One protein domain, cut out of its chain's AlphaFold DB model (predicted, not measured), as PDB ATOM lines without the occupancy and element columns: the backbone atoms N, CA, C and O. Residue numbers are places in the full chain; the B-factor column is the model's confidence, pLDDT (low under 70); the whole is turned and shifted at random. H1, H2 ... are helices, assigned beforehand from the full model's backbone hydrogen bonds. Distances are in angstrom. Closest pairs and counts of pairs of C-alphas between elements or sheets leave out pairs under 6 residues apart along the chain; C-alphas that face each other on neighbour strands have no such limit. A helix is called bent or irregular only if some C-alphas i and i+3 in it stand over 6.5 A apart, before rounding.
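AT A GLANCE: This is residues 105 to 202 of the 310 residues of the protein "Transmembrane 9 superfamily member" of Zea mays (UniProt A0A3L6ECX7). One long, kinked helix, H3, makes the length of a loose domain: H1, H2 and H5 gather round its first part as a head, and H4 crosses it farther along, near the kink. The printed part has 98 residues, with five named helices in the order H1 to H5, no named strand, and the class all helix. It is loose, with a radius of gyration of the C-alphas of 16.0 A and spans of 45 by 34 by 23 A.

IN THESE COORDINATES: Find C-alpha 105 at (5.549, -3.846, 38.893), where H1 begins and runs to 111. H2 holds residues 113 to 122 and is irregular, with C-alphas 117 and 120 7.0 A apart. Next comes H3, residues 131 to 159, 39.1 A long; it is irregular, with C-alphas 151 and 154 7.8 A apart and a kink of 59 degrees near residue 152. H4 holds residues 167 to 176; H5, residues 182 to 199, is 25.3 A long and ends at C-alpha 199 (-4.414, 1.062, 43.251).

HOW THE PARTS SIT: Begin at H3, the hub, which touches the four other helices; the packing is mostly crossed, no touching pair with a tilt being shallow. Its residues 131 to 133 alone touch H1, closest at the C-alphas of Gly 105 and Thr 132, 5.8 A. H4 touches residues 145 to 153 of H3 alone, about perpendicular at 86 degrees, closest at the C-alphas of Arg 145 and Ser 174, 5.1 A. Residues 136 to 143 alone touch H5, at a steep tilt of 53 degrees, opposite ways; the closest C-alphas, Val 139 and Phe 185, are 5.9 A apart. H2 touches H3, closest at the C-alphas of Ile 119 and Pro 131, 6.5 A. H4 is apart from H1, H2 and H5. Every O i to N i+4 pair is within hydrogen-bond range in H1, H4 and H5; H3 has 23 of 25, and H2 2 of 6, beside 5 of 7 O i to N i+3 pairs.

THE WHOLE: The two C-alphas farthest apart, Ile 158 and Lys 201, are 46.6 A apart. The printed part has no cut, and no link is long. Look for pLDDT under 70 at, among others, residues 120 to 130 and 197 to 202.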
ATOM      1  N   GLY A 105       4.466  -3.132  38.221       68.44
ATOM      2  CA  GLY A 105       5.549  -3.846  38.893       68.44
ATOM      3  C   GLY A 105       6.222  -3.009  39.975       68.44
ATOM      4  O   GLY A 105       6.422  -3.492  41.088       68.44
ATOM      5  N   GLU A 106       6.516  -1.747  39.667       72.44
ATOM      6  CA  GLU A 106       7.118  -0.794  40.606       72.44
ATOM      7  C   GLU A 106       6.159  -0.447  41.751       72.44
ATOM      8  O   GLU A 106       6.540  -0.504  42.920       72.44
ATOM      9  N   PHE A 107       4.885  -0.189  41.434       75.31
ATOM     10  CA  PHE A 107       3.859   0.080  42.441       75.31
ATOM     11  C   PHE A 107       3.706  -1.090  43.414       75.31
ATOM     12  O   PHE A 107       3.690  -0.905  44.631       75.31
ATOM     13  N   VAL A 108       3.614  -2.309  42.889       75.50
ATOM     14  CA  VAL A 108       3.467  -3.507  43.712       75.50
ATOM     15  C   VAL A 108       4.735  -3.766  44.526       75.50
ATOM     16  O   VAL A 108       4.636  -4.102  45.699       75.50
ATOM     17  N   SER A 109       5.921  -3.530  43.961       80.81
ATOM     18  CA  SER A 109       7.184  -3.667  44.694       80.81
ATOM     19  C   SER A 109       7.295  -2.692  45.868       80.81
ATOM     20  O   SER A 109       7.889  -3.037  46.884       80.81
ATOM     21  N   ALA A 110       6.734  -1.486  45.740       83.50
ATOM     22  CA  ALA A 110       6.742  -0.480  46.799       83.50
ATOM     23  C   ALA A 110       5.699  -0.744  47.900       83.50
ATOM     24  O   ALA A 110       5.889  -0.317  49.036       83.50
ATOM     25  N   ASN A 111       4.601  -1.435  47.575       81.56
ATOM     26  CA  ASN A 111       3.466  -1.640  48.486       81.56
ATOM     27  C   ASN A 111       3.346  -3.078  49.030       81.56
ATOM     28  O   ASN A 111       2.492  -3.330  49.876       81.56
ATOM     29  N   VAL A 112       4.177  -4.016  48.562       86.25
ATOM     30  CA  VAL A 112       4.190  -5.424  48.999       86.25
ATOM     31  C   VAL A 112       5.601  -5.798  49.477       86.25
ATOM     32  O   VAL A 112       6.362  -6.428  48.734       86.25
ATOM     33  N   PRO A 113       6.003  -5.384  50.695       85.25
ATOM     34  CA  PRO A 113       7.368  -5.567  51.193       85.25
ATOM     35  C   PRO A 113       7.787  -7.041  51.286       85.25
ATOM     36  O   PRO A 113       8.957  -7.362  51.062       85.25
ATOM     37  N   THR A 114       6.847  -7.958  51.537       85.44
ATOM     38  CA  THR A 114       7.137  -9.394  51.647       85.44
ATOM     39  C   THR A 114       7.613 -10.001  50.321       85.44
ATOM     40  O   THR A 114       8.375 -10.968  50.336       85.44
ATOM     41  N   VAL A 115       7.274  -9.405  49.165       83.56
ATOM     42  CA  VAL A 115       7.774  -9.861  47.851       83.56
ATOM     43  C   VAL A 115       9.300  -9.801  47.781       83.56
ATOM     44  O   VAL A 115       9.910 -10.694  47.192       83.56
ATOM     45  N   GLY A 116       9.930  -8.820  48.439       81.75
ATOM     46  CA  GLY A 116      11.386  -8.645  48.441       81.75
ATOM     47  C   GLY A 116      12.161  -9.872  48.929       81.75
ATOM     48  O   GLY A 116      13.230 -10.158  48.396       81.75
ATOM     49  N   LYS A 117      11.589 -10.649  49.862       84.06
ATOM     50  CA  LYS A 117      12.191 -11.888  50.386       84.06
ATOM     51  C   LYS A 117      12.367 -12.971  49.319       84.06
ATOM     52  O   LYS A 117      13.253 -13.804  49.446       84.06
ATOM     53  N   PHE A 118      11.525 -12.960  48.286       78.94
ATOM     54  CA  PHE A 118      11.469 -14.008  47.268       78.94
ATOM     55  C   PHE A 118      12.126 -13.592  45.946       78.94
ATOM     56  O   PHE A 118      12.493 -14.452  45.151       78.94
ATOM     57  N   ILE A 119      12.321 -12.292  45.685       75.50
ATOM     58  CA  ILE A 119      12.892 -11.796  44.414       75.50
ATOM     59  C   ILE A 119      14.272 -12.415  44.110       75.50
ATOM     60  O   ILE A 119      14.572 -12.712  42.947       75.50
ATOM     61  N   SER A 120      15.108 -12.639  45.130       68.75
ATOM     62  CA  SER A 120      16.442 -13.238  44.969       68.75
ATOM     63  C   SER A 120      16.397 -14.669  44.434       68.75
ATOM     64  O   SER A 120      17.256 -15.053  43.639       68.75
ATOM     65  N   ASP A 121      15.380 -15.434  44.822       64.56
ATOM     66  CA  ASP A 121      15.238 -16.843  44.452       64.56
ATOM     67  C   ASP A 121      14.734 -16.987  43.011       64.56
ATOM     68  O   ASP A 121      15.154 -17.886  42.283       64.56
ATOM     69  N   PHE A 122      13.907 -16.036  42.560       60.25
ATOM     70  CA  PHE A 122      13.377 -15.980  41.193       60.25
ATOM     71  C   PHE A 122      14.376 -15.453  40.164       60.25
ATOM     72  O   PHE A 122      14.314 -15.841  39.000       60.25
ATOM     73  N   SER A 123      15.331 -14.613  40.570       54.50
ATOM     74  CA  SER A 123      16.314 -14.014  39.649       54.50
ATOM     75  C   SER A 123      17.283 -15.037  39.031       54.50
ATOM     76  O   SER A 123      17.978 -14.721  38.067       54.50
ATOM     77  N   ARG A 124      17.335 -16.270  39.559       53.56
ATOM     78  CA  ARG A 124      18.160 -17.373  39.029       53.56
ATOM     79  C   ARG A 124      17.489 -18.173  37.906       53.56
ATOM     80  O   ARG A 124      18.186 -18.903  37.208       53.56
ATOM     81  N   SER A 125      16.174 -18.043  37.718       50.22
ATOM     82  CA  SER A 125      15.436 -18.658  36.608       50.22
ATOM     83  C   SER A 125      15.093 -17.585  35.575       50.22
ATOM     84  O   SER A 125      14.457 -16.604  35.941       50.22
ATOM     85  N   GLU A 126      15.552 -17.764  34.332       50.50
ATOM     86  CA  GLU A 126      15.338 -16.929  33.130       50.50
ATOM     87  C   GLU A 126      14.398 -15.721  33.314       50.50
ATOM     88  O   GLU A 126      13.185 -15.868  33.455       50.50
ATOM     89  N   ALA A 127      14.990 -14.522  33.325       42.22
ATOM     90  CA  ALA A 127      14.373 -13.293  33.813       42.22
ATOM     91  C   ALA A 127      13.028 -12.958  33.125       42.22
ATOM     92  O   ALA A 127      13.011 -12.590  31.945       42.22
ATOM     93  N   PRO A 128      11.896 -13.012  33.849       52.50
ATOM     94  CA  PRO A 128      10.631 -12.485  33.357       52.50
ATOM     95  C   PRO A 128      10.667 -10.952  33.301       52.50
ATOM     96  O   PRO A 128      11.375 -10.297  34.065       52.50
ATOM     97  N   SER A 129       9.844 -10.368  32.424       57.16
ATOM     98  CA  SER A 129       9.792  -8.921  32.155       57.16
ATOM     99  C   SER A 129       9.443  -8.053  33.373       57.16
ATOM    100  O   SER A 129       9.682  -6.849  33.335       57.16
ATOM    101  N   VAL A 130       8.922  -8.644  34.459       68.62
ATOM    102  CA  VAL A 130       8.711  -7.997  35.764       68.62
ATOM    103  C   VAL A 130       8.884  -9.029  36.903       68.62
ATOM    104  O   VAL A 130       7.986  -9.856  37.122       68.62
ATOM    105  N   PRO A 131       9.991  -8.999  37.672       71.75
ATOM    106  CA  PRO A 131      10.267  -9.971  38.740       71.75
ATOM    107  C   PRO A 131       9.185 -10.017  39.828       71.75
ATOM    108  O   PRO A 131       8.711 -11.090  40.196       71.75
ATOM    109  N   THR A 132       8.716  -8.853  40.277       72.69
ATOM    110  CA  THR A 132       7.695  -8.701  41.326       72.69
ATOM    111  C   THR A 132       6.390  -9.429  40.987       72.69
ATOM    112  O   THR A 132       5.847 -10.168  41.807       72.69
ATOM    113  N   LEU A 133       5.897  -9.276  39.754       74.75
ATOM    114  CA  LEU A 133       4.655  -9.923  39.311       74.75
ATOM    115  C   LEU A 133       4.819 -11.436  39.146       74.75
ATOM    116  O   LEU A 133       3.869 -12.194  39.334       74.75
ATOM    117  N   SER A 134       6.035 -11.881  38.844       75.25
ATOM    118  CA  SER A 134       6.357 -13.300  38.699       75.25
ATOM    119  C   SER A 134       6.344 -14.013  40.049       75.25
ATOM    120  O   SER A 134       5.763 -15.095  40.160       75.25
ATOM    121  N   VAL A 135       6.878 -13.360  41.089       79.88
ATOM    122  CA  VAL A 135       6.771 -13.823  42.481       79.88
ATOM    123  C   VAL A 135       5.303 -13.948  42.884       79.88
ATOM    124  O   VAL A 135       4.886 -14.999  43.360       79.88
ATOM    125  N   ILE A 136       4.489 -12.919  42.641       78.12
ATOM    126  CA  ILE A 136       3.064 -12.943  43.006       78.12
ATOM    127  C   ILE A 136       2.321 -14.052  42.264       78.12
ATOM    128  O   ILE A 136       1.571 -14.805  42.879       78.12
ATOM    129  N   SER A 137       2.566 -14.209  40.961       77.19
ATOM    130  CA  SER A 137       1.979 -15.293  40.168       77.19
ATOM    131  C   SER A 137       2.356 -16.673  40.708       77.19
ATOM    132  O   SER A 137       1.524 -17.581  40.753       77.19
ATOM    133  N   TYR A 138       3.609 -16.865  41.116       79.12
ATOM    134  CA  TYR A 138       4.038 -18.106  41.749       79.12
ATOM    135  C   TYR A 138       3.337 -18.337  43.089       79.12
ATOM    136  O   TYR A 138       2.739 -19.393  43.284       79.12
ATOM    137  N   VAL A 139       3.346 -17.341  43.976       79.88
ATOM    138  CA  VAL A 139       2.752 -17.451  45.313       79.88
ATOM    139  C   VAL A 139       1.257 -17.748  45.226       79.88
ATOM    140  O   VAL A 139       0.775 -18.668  45.883       79.88
ATOM    141  N   MET A 140       0.526 -17.050  44.353       79.38
ATOM    142  CA  MET A 140      -0.902 -17.299  44.140       79.38
ATOM    143  C   MET A 140      -1.170 -18.721  43.631       79.38
ATOM    144  O   MET A 140      -2.097 -19.371  44.114       79.38
ATOM    145  N   ARG A 141      -0.326 -19.256  42.734       74.88
ATOM    146  CA  ARG A 141      -0.420 -20.655  42.280       74.88
ATOM    147  C   ARG A 141      -0.127 -21.655  43.397       74.88
ATOM    148  O   ARG A 141      -0.800 -22.678  43.472       74.88
ATOM    149  N   CYS A 142       0.844 -21.381  44.266       79.00
ATOM    150  CA  CYS A 142       1.145 -22.241  45.412       79.00
ATOM    151  C   CYS A 142      -0.019 -22.288  46.407       79.00
ATOM    152  O   CYS A 142      -0.423 -23.377  46.806       79.00
ATOM    153  N   LEU A 143      -0.609 -21.133  46.733       77.06
ATOM    154  CA  LEU A 143      -1.795 -21.038  47.591       77.06
ATOM    155  C   LEU A 143      -2.992 -21.787  46.993       77.06
ATOM    156  O   LEU A 143      -3.679 -22.533  47.681       77.06
ATOM    157  N   GLN A 144      -3.220 -21.633  45.690       76.31
ATOM    158  CA  GLN A 144      -4.290 -22.336  44.991       76.31
ATOM    159  C   GLN A 144      -4.086 -23.862  45.007       76.31
ATOM    160  O   GLN A 144      -5.030 -24.625  45.214       76.31
ATOM    161  N   ARG A 145      -2.849 -24.327  44.787       75.19
ATOM    162  CA  ARG A 145      -2.509 -25.757  44.806       75.19
ATOM    163  C   ARG A 145      -2.679 -26.357  46.197       75.19
ATOM    164  O   ARG A 145      -3.221 -27.455  46.295       75.19
ATOM    165  N   SER A 146      -2.268 -25.658  47.254       78.31
ATOM    166  CA  SER A 146      -2.430 -26.149  48.626       78.31
ATOM    167  C   SER A 146      -3.897 -26.165  49.067       78.31
ATOM    168  O   SER A 146      -4.324 -27.154  49.662       78.31
ATOM    169  N   GLU A 147      -4.703 -25.166  48.686       74.94
ATOM    170  CA  GLU A 147      -6.162 -25.170  48.889       74.94
ATOM    171  C   GLU A 147      -6.819 -26.370  48.167       74.94
ATOM    172  O   GLU A 147      -7.608 -27.112  48.761       74.94
ATOM    173  N   PHE A 148      -6.445 -26.636  46.909       77.12
ATOM    174  CA  PHE A 148      -6.931 -27.805  46.167       77.12
ATOM    175  C   PHE A 148      -6.505 -29.130  46.817       77.12
ATOM    176  O   PHE A 148      -7.325 -30.034  46.989       77.12
ATOM    177  N   LYS A 149      -5.228 -29.256  47.191       77.06
ATOM    178  CA  LYS A 149      -4.657 -30.451  47.827       77.06
ATOM    179  C   LYS A 149      -5.332 -30.744  49.167       77.06
ATOM    180  O   LYS A 149      -5.659 -31.902  49.417       77.06
ATOM    181  N   ALA A 150      -5.602 -29.726  49.984       77.00
ATOM    182  CA  ALA A 150      -6.301 -29.877  51.259       77.00
ATOM    183  C   ALA A 150      -7.752 -30.354  51.080       77.00
ATOM    184  O   ALA A 150      -8.197 -31.254  51.788       77.00
ATOM    185  N   ASN A 151      -8.474 -29.804  50.097       75.38
ATOM    186  CA  ASN A 151      -9.896 -30.099  49.899       75.38
ATOM    187  C   ASN A 151     -10.163 -31.377  49.085       75.38
ATOM    188  O   ASN A 151     -11.176 -32.047  49.286       75.38
ATOM    189  N   HIS A 152      -9.276 -31.720  48.148       74.12
ATOM    190  CA  HIS A 152      -9.508 -32.784  47.165       74.12
ATOM    191  C   HIS A 152      -8.398 -33.833  47.100       74.12
ATOM    192  O   HIS A 152      -8.582 -34.855  46.436       74.12
ATOM    193  N   GLY A 153      -7.266 -33.631  47.776       73.38
ATOM    194  CA  GLY A 153      -6.100 -34.510  47.666       73.38
ATOM    195  C   GLY A 153      -6.408 -35.959  48.033       73.38
ATOM    196  O   GLY A 153      -6.098 -36.864  47.261       73.38
ATOM    197  N   GLU A 154      -7.079 -36.187  49.163       78.56
ATOM    198  CA  GLU A 154      -7.474 -37.537  49.590       78.56
ATOM    199  C   GLU A 154      -8.479 -38.177  48.626       78.56
ATOM    200  O   GLU A 154      -8.297 -39.319  48.202       78.56
ATOM    201  N   TRP A 155      -9.488 -37.422  48.182       83.00
ATOM    202  CA  TRP A 155     -10.463 -37.919  47.211       83.00
ATOM    203  C   TRP A 155      -9.798 -38.337  45.893       83.00
ATOM    204  O   TRP A 155     -10.078 -39.422  45.386       83.00
ATOM    205  N   VAL A 156      -8.867 -37.538  45.359       78.06
ATOM    206  CA  VAL A 156      -8.153 -37.883  44.120       78.06
ATOM    207  C   VAL A 156      -7.295 -39.139  44.303       78.06
ATOM    208  O   VAL A 156      -7.298 -40.002  43.421       78.06
ATOM    209  N   LYS A 157      -6.591 -39.274  45.438       81.06
ATOM    210  CA  LYS A 157      -5.762 -40.456  45.741       81.06
ATOM    211  C   LYS A 157      -6.596 -41.739  45.821       81.06
ATOM    212  O   LYS A 157      -6.161 -42.775  45.314       81.06
ATOM    213  N   ILE A 158      -7.781 -41.659  46.432       78.25
ATOM    214  CA  ILE A 158      -8.684 -42.796  46.648       78.25
ATOM    215  C   ILE A 158      -9.434 -43.156  45.360       78.25
ATOM    216  O   ILE A 158      -9.394 -44.301  44.913       78.25
ATOM    217  N   VAL A 159     -10.118 -42.181  44.758       79.06
ATOM    218  CA  VAL A 159     -11.082 -42.409  43.671       79.06
ATOM    219  C   VAL A 159     -10.404 -42.539  42.311       79.06
ATOM    220  O   VAL A 159     -10.947 -43.204  41.432       79.06
ATOM    221  N   LYS A 160      -9.214 -41.945  42.129       81.94
ATOM    222  CA  LYS A 160      -8.450 -41.964  40.867       81.94
ATOM    223  C   LYS A 160      -9.343 -41.656  39.654       81.94
ATOM    224  O   LYS A 160      -9.511 -42.504  38.773       81.94
ATOM    225  N   PRO A 161      -9.951 -40.459  39.616       77.94
ATOM    226  CA  PRO A 161     -10.882 -40.090  38.558       77.94
ATOM    227  C   PRO A 161     -10.229 -40.208  37.176       77.94
ATOM    228  O   PRO A 161      -9.034 -39.959  37.003       77.94
ATOM    229  N   ASN A 162     -11.024 -40.569  36.168       77.50
ATOM    230  CA  ASN A 162     -10.549 -40.630  34.790       77.50
ATOM    231  C   ASN A 162     -10.415 -39.210  34.220       77.50
ATOM    232  O   ASN A 162     -11.369 -38.641  33.690       77.50
ATOM    233  N   LEU A 163      -9.228 -38.633  34.382       79.62
ATOM    234  CA  LEU A 163      -8.887 -37.294  33.924       79.62
ATOM    235  C   LEU A 163      -8.228 -37.352  32.544       79.62
ATOM    236  O   LEU A 163      -7.359 -38.189  32.290       79.62
ATOM    237  N   GLY A 164      -8.620 -36.433  31.660       70.56
ATOM    238  CA  GLY A 164      -7.978 -36.277  30.356       70.56
ATOM    239  C   GLY A 164      -6.502 -35.854  30.476       70.56
ATOM    240  O   GLY A 164      -6.114 -35.264  31.494       70.56
ATOM    241  N   PRO A 165      -5.681 -36.113  29.438       67.12
ATOM    242  CA  PRO A 165      -4.310 -35.612  29.363       67.12
ATOM    243  C   PRO A 165      -4.274 -34.081  29.509       67.12
ATOM    244  O   PRO A 165      -5.161 -33.377  29.030       67.12
ATOM    245  N   GLY A 166      -3.278 -33.560  30.211       70.62
ATOM    246  CA  GLY A 166      -3.149 -32.176  30.662       70.62
ATOM    247  C   GLY A 166      -3.775 -31.923  32.039       70.62
ATOM    248  O   GLY A 166      -3.120 -31.362  32.916       70.62
ATOM    249  N   ILE A 167      -5.036 -32.326  32.254       69.00
ATOM    250  CA  ILE A 167      -5.726 -32.123  33.545       69.00
ATOM    251  C   ILE A 167      -5.143 -33.060  34.597       69.00
ATOM    252  O   ILE A 167      -4.841 -32.631  35.707       69.00
ATOM    253  N   ARG A 168      -4.951 -34.330  34.230       72.44
ATOM    254  CA  ARG A 168      -4.341 -35.324  35.112       72.44
ATOM    255  C   ARG A 168      -2.968 -34.871  35.598       72.44
ATOM    256  O   ARG A 168      -2.676 -35.006  36.777       72.44
ATOM    257  N   GLU A 169      -2.150 -34.334  34.700       74.56
ATOM    258  CA  GLU A 169      -0.794 -33.881  34.991       74.56
ATOM    259  C   GLU A 169      -0.815 -32.695  35.960       74.56
ATOM    260  O   GLU A 169      -0.138 -32.757  36.980       74.56
ATOM    261  N   ARG A 170      -1.667 -31.683  35.734       72.25
ATOM    262  CA  ARG A 170      -1.806 -30.543  36.662       72.25
ATOM    263  C   ARG A 170      -2.348 -30.949  38.032       72.25
ATOM    264  O   ARG A 170      -1.847 -30.482  39.049       72.25
ATOM    265  N   VAL A 171      -3.345 -31.835  38.067       75.12
ATOM    266  CA  VAL A 171      -3.903 -32.363  39.323       75.12
ATOM    267  C   VAL A 171      -2.841 -33.163  40.076       75.12
ATOM    268  O   VAL A 171      -2.639 -32.953  41.269       75.12
ATOM    269  N   HIS A 172      -2.107 -34.034  39.386       81.00
ATOM    270  CA  HIS A 172      -1.034 -34.807  39.998       81.00
ATOM    271  C   HIS A 172       0.102 -33.906  40.502       81.00
ATOM    272  O   HIS A 172       0.572 -34.102  41.616       81.00
ATOM    273  N   GLU A 173       0.509 -32.895  39.729       78.00
ATOM    274  CA  GLU A 173       1.515 -31.908  40.138       78.00
ATOM    275  C   GLU A 173       1.063 -31.126  41.379       78.00
ATOM    276  O   GLU A 173       1.854 -30.937  42.294       78.00
ATOM    277  N   SER A 174      -0.214 -30.736  41.459       75.00
ATOM    278  CA  SER A 174      -0.758 -30.033  42.631       75.00
ATOM    279  C   SER A 174      -0.813 -30.893  43.899       75.00
ATOM    280  O   SER A 174      -0.655 -30.383  45.001       75.00
ATOM    281  N   ILE A 175      -1.024 -32.206  43.766       79.69
ATOM    282  CA  ILE A 175      -1.048 -33.130  44.910       79.69
ATOM    283  C   ILE A 175       0.375 -33.494  45.340       79.69
ATOM    284  O   ILE A 175       0.628 -33.667  46.532       79.69
ATOM    285  N   ALA A 176       1.285 -33.624  44.373       83.44
ATOM    286  CA  ALA A 176       2.683 -33.965  44.595       83.44
ATOM    287  C   ALA A 176       3.550 -32.763  44.999       83.44
ATOM    288  O   ALA A 176       4.689 -32.970  45.410       83.44
ATOM    289  N   SER A 177       3.052 -31.528  44.880       80.31
ATOM    290  CA  SER A 177       3.819 -30.341  45.253       80.31
ATOM    291  C   SER A 177       4.070 -30.281  46.759       80.31
ATOM    292  O   SER A 177       3.180 -30.569  47.570       80.31
ATOM    293  N   GLU A 178       5.287 -29.873  47.111       78.62
ATOM    294  CA  GLU A 178       5.679 -29.562  48.482       78.62
ATOM    295  C   GLU A 178       4.999 -28.277  48.955       78.62
ATOM    296  O   GLU A 178       4.758 -27.350  48.174       78.62
ATOM    297  N   ASP A 179       4.674 -28.241  50.243       69.25
ATOM    298  CA  ASP A 179       4.076 -27.068  50.860       69.25
ATOM    299  C   ASP A 179       5.217 -26.073  51.132       69.25
ATOM    300  O   ASP A 179       6.112 -26.337  51.934       69.25
ATOM    301  N   GLY A 180       5.240 -24.963  50.387       74.12
ATOM    302  CA  GLY A 180       6.220 -23.888  50.583       74.12
ATOM    303  C   GLY A 180       6.017 -23.146  51.916       74.12
ATOM    304  O   GLY A 180       5.203 -23.571  52.737       74.12
ATOM    305  N   PRO A 181       6.707 -22.013  52.147       84.56
ATOM    306  CA  PRO A 181       6.506 -21.179  53.335       84.56
ATOM    307  C   PRO A 181       5.113 -20.522  53.315       84.56
ATOM    308  O   PRO A 181       4.946 -19.357  52.956       84.56
ATOM    309  N   MET A 182       4.092 -21.302  53.677       84.81
ATOM    310  CA  MET A 182       2.678 -20.954  53.528       84.81
ATOM    311  C   MET A 182       2.307 -19.693  54.318       84.81
ATOM    312  O   MET A 182       1.486 -18.902  53.859       84.81
ATOM    313  N   GLU A 183       2.957 -19.472  55.462       86.38
ATOM    314  CA  GLU A 183       2.776 -18.273  56.287       86.38
ATOM    315  C   GLU A 183       3.175 -17.001  55.523       86.38
ATOM    316  O   GLU A 183       2.363 -16.092  55.351       86.38
ATOM    317  N   ASP A 184       4.386 -16.968  54.955       86.00
ATOM    318  CA  ASP A 184       4.844 -15.837  54.139       86.00
ATOM    319  C   ASP A 184       3.992 -15.674  52.867       86.00
ATOM    320  O   ASP A 184       3.752 -14.552  52.419       86.00
ATOM    321  N   PHE A 185       3.484 -16.770  52.291       84.25
ATOM    322  CA  PHE A 185       2.580 -16.715  51.138       84.25
ATOM    323  C   PHE A 185       1.239 -16.058  51.477       84.25
ATOM    324  O   PHE A 185       0.732 -15.257  50.687       84.25
ATOM    325  N   HIS A 186       0.664 -16.358  52.641       81.94
ATOM    326  CA  HIS A 186      -0.562 -15.715  53.106       81.94
ATOM    327  C   HIS A 186      -0.353 -14.229  53.395       81.94
ATOM    328  O   HIS A 186      -1.176 -13.417  52.967       81.94
ATOM    329  N   VAL A 187       0.758 -13.866  54.042       87.12
ATOM    330  CA  VAL A 187       1.130 -12.462  54.276       87.12
ATOM    331  C   VAL A 187       1.270 -11.716  52.948       87.12
ATOM    332  O   VAL A 187       0.642 -10.677  52.756       87.12
ATOM    333  N   LEU A 188       1.995 -12.290  51.984       84.31
ATOM    334  CA  LEU A 188       2.173 -11.702  50.656       84.31
ATOM    335  C   LEU A 188       0.843 -11.553  49.912       84.31
ATOM    336  O   LEU A 188       0.598 -10.507  49.308       84.31
ATOM    337  N   LYS A 189      -0.048 -12.556  49.987       78.25
ATOM    338  CA  LYS A 189      -1.412 -12.456  49.448       78.25
ATOM    339  C   LYS A 189      -2.115 -11.249  50.054       78.25
ATOM    340  O   LYS A 189      -2.590 -10.430  49.279       78.25
ATOM    341  N   ILE A 190      -2.151 -11.114  51.384       78.62
ATOM    342  CA  ILE A 190      -2.818 -10.014  52.110       78.62
ATOM    343  C   ILE A 190      -2.254  -8.643  51.715       78.62
ATOM    344  O   ILE A 190      -3.024  -7.745  51.368       78.62
ATOM    345  N   GLU A 191      -0.933  -8.482  51.721       83.06
ATOM    346  CA  GLU A 191      -0.268  -7.241  51.311       83.06
ATOM    347  C   GLU A 191      -0.602  -6.880  49.860       83.06
ATOM    348  O   GLU A 191      -1.004  -5.751  49.575       83.06
ATOM    349  N   PHE A 192      -0.531  -7.854  48.948       80.81
ATOM    350  CA  PHE A 192      -0.915  -7.654  47.554       80.81
ATOM    351  C   PHE A 192      -2.398  -7.290  47.416       80.81
ATOM    352  O   PHE A 192      -2.722  -6.378  46.656       80.81
ATOM    353  N   LYS A 193      -3.300  -7.922  48.189       72.31
ATOM    354  CA  LYS A 193      -4.728  -7.548  48.228       72.31
ATOM    355  C   LYS A 193      -4.889  -6.072  48.599       72.31
ATOM    356  O   LYS A 193      -5.644  -5.343  47.952       72.31
ATOM    357  N   SER A 194      -4.177  -5.640  49.636       74.25
ATOM    358  CA  SER A 194      -4.211  -4.266  50.135       74.25
ATOM    359  C   SER A 194      -3.687  -3.280  49.086       74.25
ATOM    360  O   SER A 194      -4.385  -2.332  48.723       74.25
ATOM    361  N   ALA A 195      -2.518  -3.559  48.500       72.31
ATOM    362  CA  ALA A 195      -1.915  -2.741  47.449       72.31
ATOM    363  C   ALA A 195      -2.822  -2.627  46.215       72.31
ATOM    364  O   ALA A 195      -3.068  -1.533  45.711       72.31
ATOM    365  N   HIS A 196      -3.382  -3.749  45.759       71.44
ATOM    366  CA  HIS A 196      -4.318  -3.782  44.640       71.44
ATOM    367  C   HIS A 196      -5.584  -2.962  44.943       71.44
ATOM    368  O   HIS A 196      -6.065  -2.221  44.085       71.44
ATOM    369  N   SER A 197      -6.093  -3.027  46.181       64.81
ATOM    370  CA  SER A 197      -7.233  -2.212  46.645       64.81
ATOM    371  C   SER A 197      -6.940  -0.721  46.614       64.81
ATOM    372  O   SER A 197      -7.770   0.064  46.154       64.81
ATOM    373  N   ALA A 198      -5.744  -0.330  47.053       66.56
ATOM    374  CA  ALA A 198      -5.299   1.053  47.013       66.56
ATOM    375  C   ALA A 198      -5.102   1.562  45.575       66.56
ATOM    376  O   ALA A 198      -5.423   2.715  45.294       66.56
ATOM    377  N   LEU A 199      -4.620   0.710  44.660       63.12
ATOM    378  CA  LEU A 199      -4.414   1.062  43.251       63.12
ATOM    379  C   LEU A 199      -5.732   1.364  42.532       63.12
ATOM    380  O   LEU A 199      -5.830   2.337  41.793       63.12
ATOM    381  N   ILE A 200      -6.756   0.550  42.785       63.06
ATOM    382  CA  ILE A 200      -8.063   0.645  42.120       63.06
ATOM    383  C   ILE A 200      -8.936   1.786  42.701       63.06
ATOM    384  O   ILE A 200      -9.984   2.122  42.148       63.06
ATOM    385  N   LYS A 201      -8.482   2.444  43.779       54.00
ATOM    386  CA  LYS A 201      -8.978   3.707  44.372       54.00
ATOM    387  C   LYS A 201     -10.483   3.864  44.643       54.00
ATOM    388  O   LYS A 201     -10.874   4.924  45.115       54.00
ATOM    389  N   ASN A 202     -11.341   2.870  44.429       50.50
ATOM    390  CA  ASN A 202     -12.774   2.969  44.720       50.50
ATOM    391  C   ASN A 202     -13.363   1.598  45.079       50.50
ATOM    392  O   ASN A 202     -13.262   0.643  44.313       50.50
TER     393      ASN A 202